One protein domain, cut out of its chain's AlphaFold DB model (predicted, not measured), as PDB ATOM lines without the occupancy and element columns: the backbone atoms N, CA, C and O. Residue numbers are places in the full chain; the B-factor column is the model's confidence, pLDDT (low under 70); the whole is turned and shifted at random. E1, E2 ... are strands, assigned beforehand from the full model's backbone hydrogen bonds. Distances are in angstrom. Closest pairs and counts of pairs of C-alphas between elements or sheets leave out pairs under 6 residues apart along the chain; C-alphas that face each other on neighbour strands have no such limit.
ATOM      1  N   THR A   2     -10.964 -94.221  14.149       61.81
ATOM      2  CA  THR A   2     -10.759 -93.842  15.563       61.81
ATOM      3  C   THR A   2      -9.709 -94.675  16.315       61.81
ATOM      4  O   THR A   2      -8.921 -94.120  17.069       61.81
ATOM      5  N   LYS A   3      -9.620 -95.995  16.077       72.94
ATOM      6  CA  LYS A   3      -8.770 -96.896  16.892       72.94
ATOM      7  C   LYS A   3      -7.256 -96.624  16.826       72.94
ATOM      8  O   LYS A   3      -6.552 -96.979  17.758       72.94
ATOM      9  N   LYS A   4      -6.750 -95.989  15.760       84.75
ATOM     10  CA  LYS A   4      -5.304 -95.742  15.559       84.75
ATOM     11  C   LYS A   4      -4.701 -94.755  16.565       84.75
ATOM     12  O   LYS A   4      -3.494 -94.769  16.780       84.75
ATOM     13  N   HIS A   5      -5.539 -93.907  17.156       93.00
ATOM     14  CA  HIS A   5      -5.115 -92.831  18.048       93.00
ATOM     15  C   HIS A   5      -5.200 -93.199  19.528       93.00
ATOM     16  O   HIS A   5      -4.649 -92.483  20.353       93.00
ATOM     17  N   ILE A   6      -5.887 -94.293  19.871       95.44
ATOM     18  CA  ILE A   6      -6.049 -94.710  21.263       95.44
ATOM     19  C   ILE A   6      -4.693 -95.245  21.750       95.44
ATOM     20  O   ILE A   6      -4.221 -96.251  21.205       95.44
ATOM     21  N   PRO A   7      -4.038 -94.595  22.730       97.06
ATOM     22  CA  PRO A   7      -2.814 -95.121  23.308       97.06
ATOM     23  C   PRO A   7      -3.113 -96.406  24.083       97.06
ATOM     24  O   PRO A   7      -4.130 -96.537  24.760       97.06
ATOM     25  N   VAL A   8      -2.194 -97.360  24.004       97.12
ATOM     26  CA  VAL A   8      -2.251 -98.624  24.739       97.12
ATOM     27  C   VAL A   8      -1.172 -98.601  25.807       97.12
ATOM     28  O   VAL A   8       0.003 -98.436  25.479       97.12
ATOM     29  N   ILE A   9      -1.584 -98.788  27.058       98.19
ATOM     30  CA  ILE A   9      -0.712 -98.901  28.230       98.19
ATOM     31  C   ILE A   9      -0.494-100.391  28.508       98.19
ATOM     32  O   ILE A   9      -1.447-101.167  28.536       98.19
ATOM     33  N   THR A  10       0.755-100.818  28.669       98.06
ATOM     34  CA  THR A  10       1.130-102.208  28.956       98.06
ATOM     35  C   THR A  10       2.026-102.250  30.184       98.06
ATOM     36  O   THR A  10       3.116-101.681  30.179       98.06
ATOM     37  N   VAL A  11       1.537-102.922  31.221       97.62
ATOM     38  CA  VAL A  11       2.176-103.124  32.526       97.62
ATOM     39  C   VAL A  11       1.423-104.263  33.245       97.62
ATOM     40  O   VAL A  11       0.250-104.483  32.918       97.62
ATOM     41  N   PRO A  12       2.032-105.013  34.184       97.12
ATOM     42  CA  PRO A  12       1.272-105.917  35.044       97.12
ATOM     43  C   PRO A  12       0.136-105.176  35.777       97.12
ATOM     44  O   PRO A  12       0.351-104.058  36.238       97.12
ATOM     45  N   PRO A  13      -1.065-105.768  35.909       95.19
ATOM     46  CA  PRO A  13      -2.212-105.099  36.532       95.19
ATOM     47  C   PRO A  13      -2.082-104.957  38.054       95.19
ATOM     48  O   PRO A  13      -2.833-104.195  38.657       95.19
ATOM     49  N   VAL A  14      -1.156-105.693  38.674       96.94
ATOM     50  CA  VAL A  14      -0.845-105.637  40.105       96.94
ATOM     51  C   VAL A  14       0.664-105.482  40.251       96.94
ATOM     52  O   VAL A  14       1.413-106.304  39.715       96.94
ATOM     53  N   LEU A  15       1.103-104.429  40.938       96.62
ATOM     54  CA  LEU A  15       2.511-104.112  41.177       96.62
ATOM     55  C   LEU A  15       2.888-104.365  42.630       96.62
ATOM     56  O   LEU A  15       2.097-104.112  43.540       96.62
ATOM     57  N   LYS A  16       4.132-104.783  42.853       97.12
ATOM     58  CA  LYS A  16       4.694-104.767  44.200       97.12
ATOM     59  C   LYS A  16       5.020-103.350  44.625       97.12
ATOM     60  O   LYS A  16       5.500-102.536  43.828       97.12
ATOM     61  N   THR A  17       4.782-103.064  45.895       96.25
ATOM     62  CA  THR A  17       5.067-101.742  46.442       96.25
ATOM     63  C   THR A  17       6.579-101.554  46.547       96.25
ATOM     64  O   THR A  17       7.306-102.436  46.992       96.25
ATOM     65  N   GLY A  18       7.081-100.385  46.156       95.94
ATOM     66  CA  GLY A  18       8.490-100.037  46.342       95.94
ATOM     67  C   GLY A  18       9.435-100.439  45.200       95.94
ATOM     68  O   GLY A  18      10.596-100.020  45.218       95.94
ATOM     69  N   GLU A  19       8.954-101.169  44.195       96.75
ATOM     70  CA  GLU A  19       9.720-101.591  43.016       96.75
ATOM     71  C   GLU A  19       9.405-100.718  41.787       96.75
ATOM     72  O   GLU A  19       8.344-100.098  41.702       96.75
ATOM     73  N   PHE A  20      10.339-100.657  40.834       97.62
ATOM     74  CA  PHE A  20      10.105-100.024  39.536       97.62
ATOM     75  C   PHE A  20       9.576-101.041  38.529       97.62
ATOM     76  O   PHE A  20      10.141-102.122  38.373       97.62
ATOM     77  N   TYR A  21       8.539-100.644  37.799       97.88
ATOM     78  CA  TYR A  21       7.982-101.384  36.678       97.88
ATOM     79  C   TYR A  21       8.006-100.523  35.423       97.88
ATOM     80  O   TYR A  21       7.604 -99.359  35.445       97.88
ATOM     81  N   ASP A  22       8.436-101.113  34.315       98.25
ATOM     82  CA  ASP A  22       8.432-100.449  33.018       98.25
ATOM     83  C   ASP A  22       7.008-100.387  32.457       98.25
ATOM     84  O   ASP A  22       6.452-101.384  31.989       98.25
ATOM     85  N   VAL A  23       6.416 -99.192  32.479       98.50
ATOM     86  CA  VAL A  23       5.126 -98.930  31.842       98.50
ATOM     87  C   VAL A  23       5.368 -98.548  30.394       98.50
ATOM     88  O   VAL A  23       5.914 -97.482  30.101       98.50
ATOM     89  N   SER A  49      -5.850 -88.480  38.491       95.75
ATOM     90  CA  SER A  49      -5.683 -87.074  38.086       95.75
ATOM     91  C   SER A  49      -4.238 -86.568  38.187       95.75
ATOM     92  O   SER A  49      -3.963 -85.436  37.795       95.75
ATOM     93  N   VAL A  50      -3.312 -87.383  38.700       97.12
ATOM     94  CA  VAL A  50      -1.919 -86.990  38.933       97.12
ATOM     95  C   VAL A  50      -1.130 -87.089  37.634       97.12
ATOM     96  O   VAL A  50      -1.037 -88.164  37.046       97.12
ATOM     97  N   TYR A  51      -0.548 -85.971  37.203       98.31
ATOM     98  CA  TYR A  51       0.353 -85.903  36.053       98.31
ATOM     99  C   TYR A  51       1.728 -86.479  36.406       98.31
ATOM    100  O   TYR A  51       2.359 -86.036  37.364       98.31
ATOM    101  N   LEU A  52       2.181 -87.464  35.630       98.19
ATOM    102  CA  LEU A  52       3.456 -88.158  35.840       98.19
ATOM    103  C   LEU A  52       4.548 -87.672  34.888       98.19
ATOM    104  O   LEU A  52       5.727 -87.720  35.227       98.19
ATOM    105  N   GLY A  53       4.170 -87.204  33.702       98.38
ATOM    106  CA  GLY A  53       5.121 -86.687  32.731       98.38
ATOM    107  C   GLY A  53       4.573 -86.658  31.314       98.38
ATOM    108  O   GLY A  53       3.458 -87.108  31.038       98.38
ATOM    109  N   ARG A  54       5.401 -86.142  30.409       98.62
ATOM    110  CA  ARG A  54       5.108 -86.006  28.987       98.62
ATOM    111  C   ARG A  54       6.335 -86.332  28.161       98.62
ATOM    112  O   ARG A  54       7.456 -86.032  28.564       98.62
ATOM    113  N   PHE A  55       6.093 -86.913  26.995       98.50
ATOM    114  CA  PHE A  55       7.111 -87.157  25.991       98.50
ATOM    115  C   PHE A  55       6.652 -86.589  24.651       98.50
ATOM    116  O   PHE A  55       5.591 -86.971  24.150       98.50
ATOM    117  N   ASP A  56       7.437 -85.672  24.093       98.56
ATOM    118  CA  ASP A  56       7.204 -85.083  22.778       98.56
ATOM    119  C   ASP A  56       7.968 -85.871  21.705       98.56
ATOM    120  O   ASP A  56       9.090 -86.339  21.913       98.56
ATOM    121  N   PHE A  57       7.339 -86.027  20.544       98.19
ATOM    122  CA  PHE A  57       7.848 -86.801  19.420       98.19
ATOM    123  C   PHE A  57       8.078 -85.873  18.233       98.19
ATOM    124  O   PHE A  57       7.189 -85.130  17.814       98.19
ATOM    125  N   ALA A  58       9.276 -85.939  17.661       98.00
ATOM    126  CA  ALA A  58       9.541 -85.314  16.379       98.00
ATOM    127  C   ALA A  58       8.942 -86.176  15.249       98.00
ATOM    128  O   ALA A  58       9.165 -87.400  15.250       98.00
ATOM    129  N   PRO A  59       8.221 -85.568  14.284       97.69
ATOM    130  CA  PRO A  59       7.649 -86.293  13.153       97.69
ATOM    131  C   PRO A  59       8.745 -87.013  12.371       97.69
ATOM    132  O   PRO A  59       9.890 -86.556  12.348       97.69
ATOM    133  N   VAL A  60       8.395 -88.123  11.715       96.75
ATOM    134  CA  VAL A  60       9.282 -88.950  10.866       96.75
ATOM    135  C   VAL A  60      10.371 -89.704  11.643       96.75
ATOM    136  O   VAL A  60      10.597 -90.887  11.400       96.75
ATOM    137  N   MET A  61      11.027 -89.057  12.603       96.94
ATOM    138  CA  MET A  61      12.206 -89.575  13.300       96.94
ATOM    139  C   MET A  61      11.859 -90.460  14.497       96.94
ATOM    140  O   MET A  61      12.563 -91.428  14.781       96.94
ATOM    141  N   THR A  62      10.788 -90.128  15.219       96.31
ATOM    142  CA  THR A  62      10.428 -90.819  16.463       96.31
ATOM    143  C   THR A  62       9.067 -91.482  16.343       96.31
ATOM    144  O   THR A  62       8.130 -90.912  15.789       96.31
ATOM    145  N   LYS A  63       8.950 -92.714  16.848       94.69
ATOM    146  CA  LYS A  63       7.658 -93.401  16.956       94.69
ATOM    147  C   LYS A  63       6.973 -92.965  18.251       94.69
ATOM    148  O   LYS A  63       7.678 -92.854  19.252       94.69
ATOM    149  N   PRO A  64       5.634 -92.813  18.278       96.38
ATOM    150  CA  PRO A  64       4.883 -92.488  19.491       96.38
ATOM    151  C   PRO A  64       4.789 -93.695  20.431       96.38
ATOM    152  O   PRO A  64       3.744 -94.330  20.605       96.38
ATOM    153  N   GLN A  65       5.939 -94.044  20.994       97.56
ATOM    154  CA  GLN A  65       6.150 -95.121  21.936       97.56
ATOM    155  C   GLN A  65       7.145 -94.644  22.989       97.56
ATOM    156  O   GLN A  65       8.237 -94.191  22.652       97.56
ATOM    157  N   VAL A  66       6.792 -94.815  24.258       98.25
ATOM    158  CA  VAL A  66       7.657 -94.494  25.397       98.25
ATOM    159  C   VAL A  66       7.545 -95.590  26.453       98.25
ATOM    160  O   VAL A  66       6.484 -96.198  26.611       98.25
ATOM    161  N   THR A  67       8.645 -95.851  27.154       98.44
ATOM    162  CA  THR A  67       8.668 -96.686  28.358       98.44
ATOM    163  C   THR A  67       9.025 -95.795  29.537       98.44
ATOM    164  O   THR A  67      10.037 -95.096  29.489       98.44
ATOM    165  N   VAL A  68       8.188 -95.800  30.571       98.25
ATOM    166  CA  VAL A  68       8.363 -94.987  31.777       98.25
ATOM    167  C   VAL A  68       8.496 -95.922  32.980       98.25
ATOM    168  O   VAL A  68       7.535 -96.634  33.284       98.25
ATOM    169  N   PRO A  69       9.639 -95.921  33.686       97.75
ATOM    170  CA  PRO A  69       9.764 -96.618  34.957       97.75
ATOM    171  C   PRO A  69       8.839 -95.975  35.997       97.75
ATOM    172  O   PRO A  69       8.999 -94.805  36.349       97.75
ATOM    173  N   LEU A  70       7.870 -96.736  36.498       97.31
ATOM    174  CA  LEU A  70       6.915 -96.306  37.515       97.31
ATOM    175  C   LEU A  70       7.159 -97.071  38.814       97.31
ATOM    176  O   LEU A  70       7.255 -98.295  38.806       97.31
ATOM    177  N   LYS A  71       7.194 -96.347  39.932       96.50
ATOM    178  CA  LYS A  71       7.233 -96.916  41.279       96.50
ATOM    179  C   LYS A  71       6.078 -96.365  42.102       96.50
ATOM    180  O   LYS A  71       5.886 -95.151  42.169       96.50
ATOM    181  N   ARG A  86      -1.790 -86.304  21.657       98.31
ATOM    182  CA  ARG A  86      -2.224 -85.338  20.654       98.31
ATOM    183  C   ARG A  86      -1.752 -85.732  19.271       98.31
ATOM    184  O   ARG A  86      -0.558 -85.720  18.990       98.31
ATOM    185  N   CYS A  87      -2.699 -85.995  18.382       97.75
ATOM    186  CA  CYS A  87      -2.450 -85.963  16.949       97.75
ATOM    187  C   CYS A  87      -2.537 -84.510  16.472       97.75
ATOM    188  O   CYS A  87      -3.486 -83.800  16.817       97.75
ATOM    189  N   ASN A  88      -1.577 -84.068  15.659       97.81
ATOM    190  CA  ASN A  88      -1.565 -82.699  15.137       97.81
ATOM    191  C   ASN A  88      -2.832 -82.364  14.318       97.81
ATOM    192  O   ASN A  88      -3.258 -81.212  14.305       97.81
ATOM    193  N   ARG A  89      -3.457 -83.368  13.684       97.00
ATOM    194  CA  ARG A  89      -4.676 -83.218  12.867       97.00
ATOM    195  C   ARG A  89      -5.963 -83.640  13.568       97.00
ATOM    196  O   ARG A  89      -7.009 -83.054  13.315       97.00
ATOM    197  N   HIS A  90      -5.899 -84.664  14.415       95.94
ATOM    198  CA  HIS A  90      -7.091 -85.301  14.983       95.94
ATOM    199  C   HIS A  90      -7.297 -85.008  16.472       95.94
ATOM    200  O   HIS A  90      -8.141 -85.640  17.103       95.94
ATOM    201  N   GLY A  91      -6.546 -84.064  17.042       96.50
ATOM    202  CA  GLY A  91      -6.758 -83.594  18.408       96.50
ATOM    203  C   GLY A  91      -6.350 -84.611  19.472       96.50
ATOM    204  O   GLY A  91      -5.350 -85.315  19.314       96.50
ATOM    205  N   LEU A  92      -7.095 -84.623  20.580       97.75
ATOM    206  CA  LEU A  92      -6.758 -85.376  21.787       97.75
ATOM    207  C   LEU A  92      -7.452 -86.733  21.840       97.75
ATOM    208  O   LEU A  92      -8.627 -86.848  21.494       97.75
ATOM    209  N   TRP A  93      -6.724 -87.736  22.322       97.31
ATOM    210  CA  TRP A  93      -7.230 -89.093  22.513       97.31
ATOM    211  C   TRP A  93      -6.704 -89.672  23.815       97.31
ATOM    212  O   TRP A  93      -5.563 -89.413  24.188       97.31
ATOM    213  N   GLU A  94      -7.524 -90.477  24.478       97.56
ATOM    214  CA  GLU A  94      -7.187 -91.091  25.758       97.56
ATOM    215  C   GLU A  94      -7.275 -92.616  25.682       97.56
ATOM    216  O   GLU A  94      -8.137 -93.180  25.004       97.56
ATOM    217  N   GLY A  95      -6.366 -93.273  26.395       97.19
ATOM    218  CA  GLY A  95      -6.414 -94.694  26.700       97.19
ATOM    219  C   GLY A  95      -6.112 -94.919  28.175       97.19
ATOM    220  O   GLY A  95      -5.332 -94.183  28.783       97.19
ATOM    221  N   THR A  96      -6.744 -95.934  28.756       98.06
ATOM    222  CA  THR A  96      -6.701 -96.193  30.197       98.06
ATOM    223  C   THR A  96      -6.390 -97.654  30.496       98.06
ATOM    224  O   THR A  96      -6.791 -98.537  29.738       98.06
ATOM    225  N   ALA A  97      -5.745 -97.918  31.630       98.00
ATOM    226  CA  ALA A  97      -5.556 -99.262  32.165       98.00
ATOM    227  C   ALA A  97      -5.738 -99.260  33.695       98.00
ATOM    228  O   ALA A  97      -5.169 -98.392  34.359       98.00
ATOM    229  N   PRO A  98      -6.510-100.199  34.272       97.88
ATOM    230  CA  PRO A  98      -6.582-100.344  35.721       97.88
ATOM    231  C   PRO A  98      -5.224-100.788  36.271       97.88
ATOM    232  O   PRO A  98      -4.498-101.540  35.616       97.88
ATOM    233  N   ILE A  99      -4.889-100.329  37.474       97.50
ATOM    234  CA  ILE A  99      -3.650-100.692  38.158       97.50
ATOM    235  C   ILE A  99      -3.911-100.848  39.648       97.50
ATOM    236  O   ILE A  99      -4.618-100.040  40.254       97.50
ATOM    237  N   LYS A 100      -3.313-101.880  40.232       97.12
ATOM    238  CA  LYS A 100      -3.340-102.132  41.667       97.12
ATOM    239  C   LYS A 100      -1.934-102.264  42.217       97.12
ATOM    240  O   LYS A 100      -1.007-102.599  41.479       97.12
ATOM    241  N   THR A 101      -1.787-102.049  43.512       96.31
ATOM    242  CA  THR A 101      -0.631-102.550  44.258       96.31
ATOM    243  C   THR A 101      -1.065-103.685  45.170       96.31
ATOM    244  O   THR A 101      -2.243-103.775  45.525       96.31
ATOM    245  N   GLU A 102      -0.114-104.540  45.542       91.88
ATOM    246  CA  GLU A 102      -0.294-105.470  46.667       91.88
ATOM    247  C   GLU A 102      -0.672-104.761  47.978       91.88
ATOM    248  O   GLU A 102      -0.383-103.541  48.119       91.88
TER     249      GLU A 102
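Overview. This is residues 2 to 23, 49 to 71 and 86 to 102 of the 102 residues of the protein "Desulfoferrodox domain-containing protein" of Planctomycetes bacterium GWA2_40_7 (UniProt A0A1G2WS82). The printed part is a loose, open trough: the long strand E5 makes one wall, the two-stranded sheet of E2 and E4 lies across a hollow from it, and the short strand E1 bridges the two on one side. E3 begins away from E4 and comes near it only toward its own end, at Phe 55, leaving the trough open between E3 and E5, while residues 58 to 63 stick out. The 62 printed residues hold no named helix and five strands, E1 to E5 in chain order; the class is all strand, and E2 and E4 are antiparallel. The whole is loose, with a radius of gyration of the C-alphas of 13.8 A, and elongated, spanning 41 by 23 by 19 A.

Along the chain. E4 is residues 65 to 71, 19.5 A long, and E2 is residues 20 to 23. E1 is residues 8 to 10, beginning at C-alpha 8 (-2.251, -98.624, 24.739). E3, residues 50 to 56, measures 18.7 A. E5, residues 91 to 101, measures 32.6 A and ends at C-alpha 101 (-0.631, -102.550, 44.258).

Arrangement. E2 and E4 are antiparallel at 154 degrees; N 21 and O 70 are within hydrogen-bond range at 2.9 A, as are N 70 and O 21 at 2.8 A. E1, E3 and E5 pair with no named strand. The closest C-alphas of E1 and E2 are those of Thr 10 and Val 23, 5.9 A apart; of E1 and E5, Val 8 and Gly 95, 6.1 A; of E3 and E4, Phe 55 and Val 66, 7.4 A. E3 and E5 are apart. Residues 14 to 15 pair in parallel with residues 100 to 101 of E5.

Size, cuts and confidence. The farthest C-alphas, Arg 89 and Glu 102, are 40.7 A apart. Residues 24 to 48 and 72 to 85 are not printed; the C-alpha gaps are 17.2 A and 25.5 A. The links E1 to E2 and E3 to E4 are short. Residue 2 is under pLDDT 70.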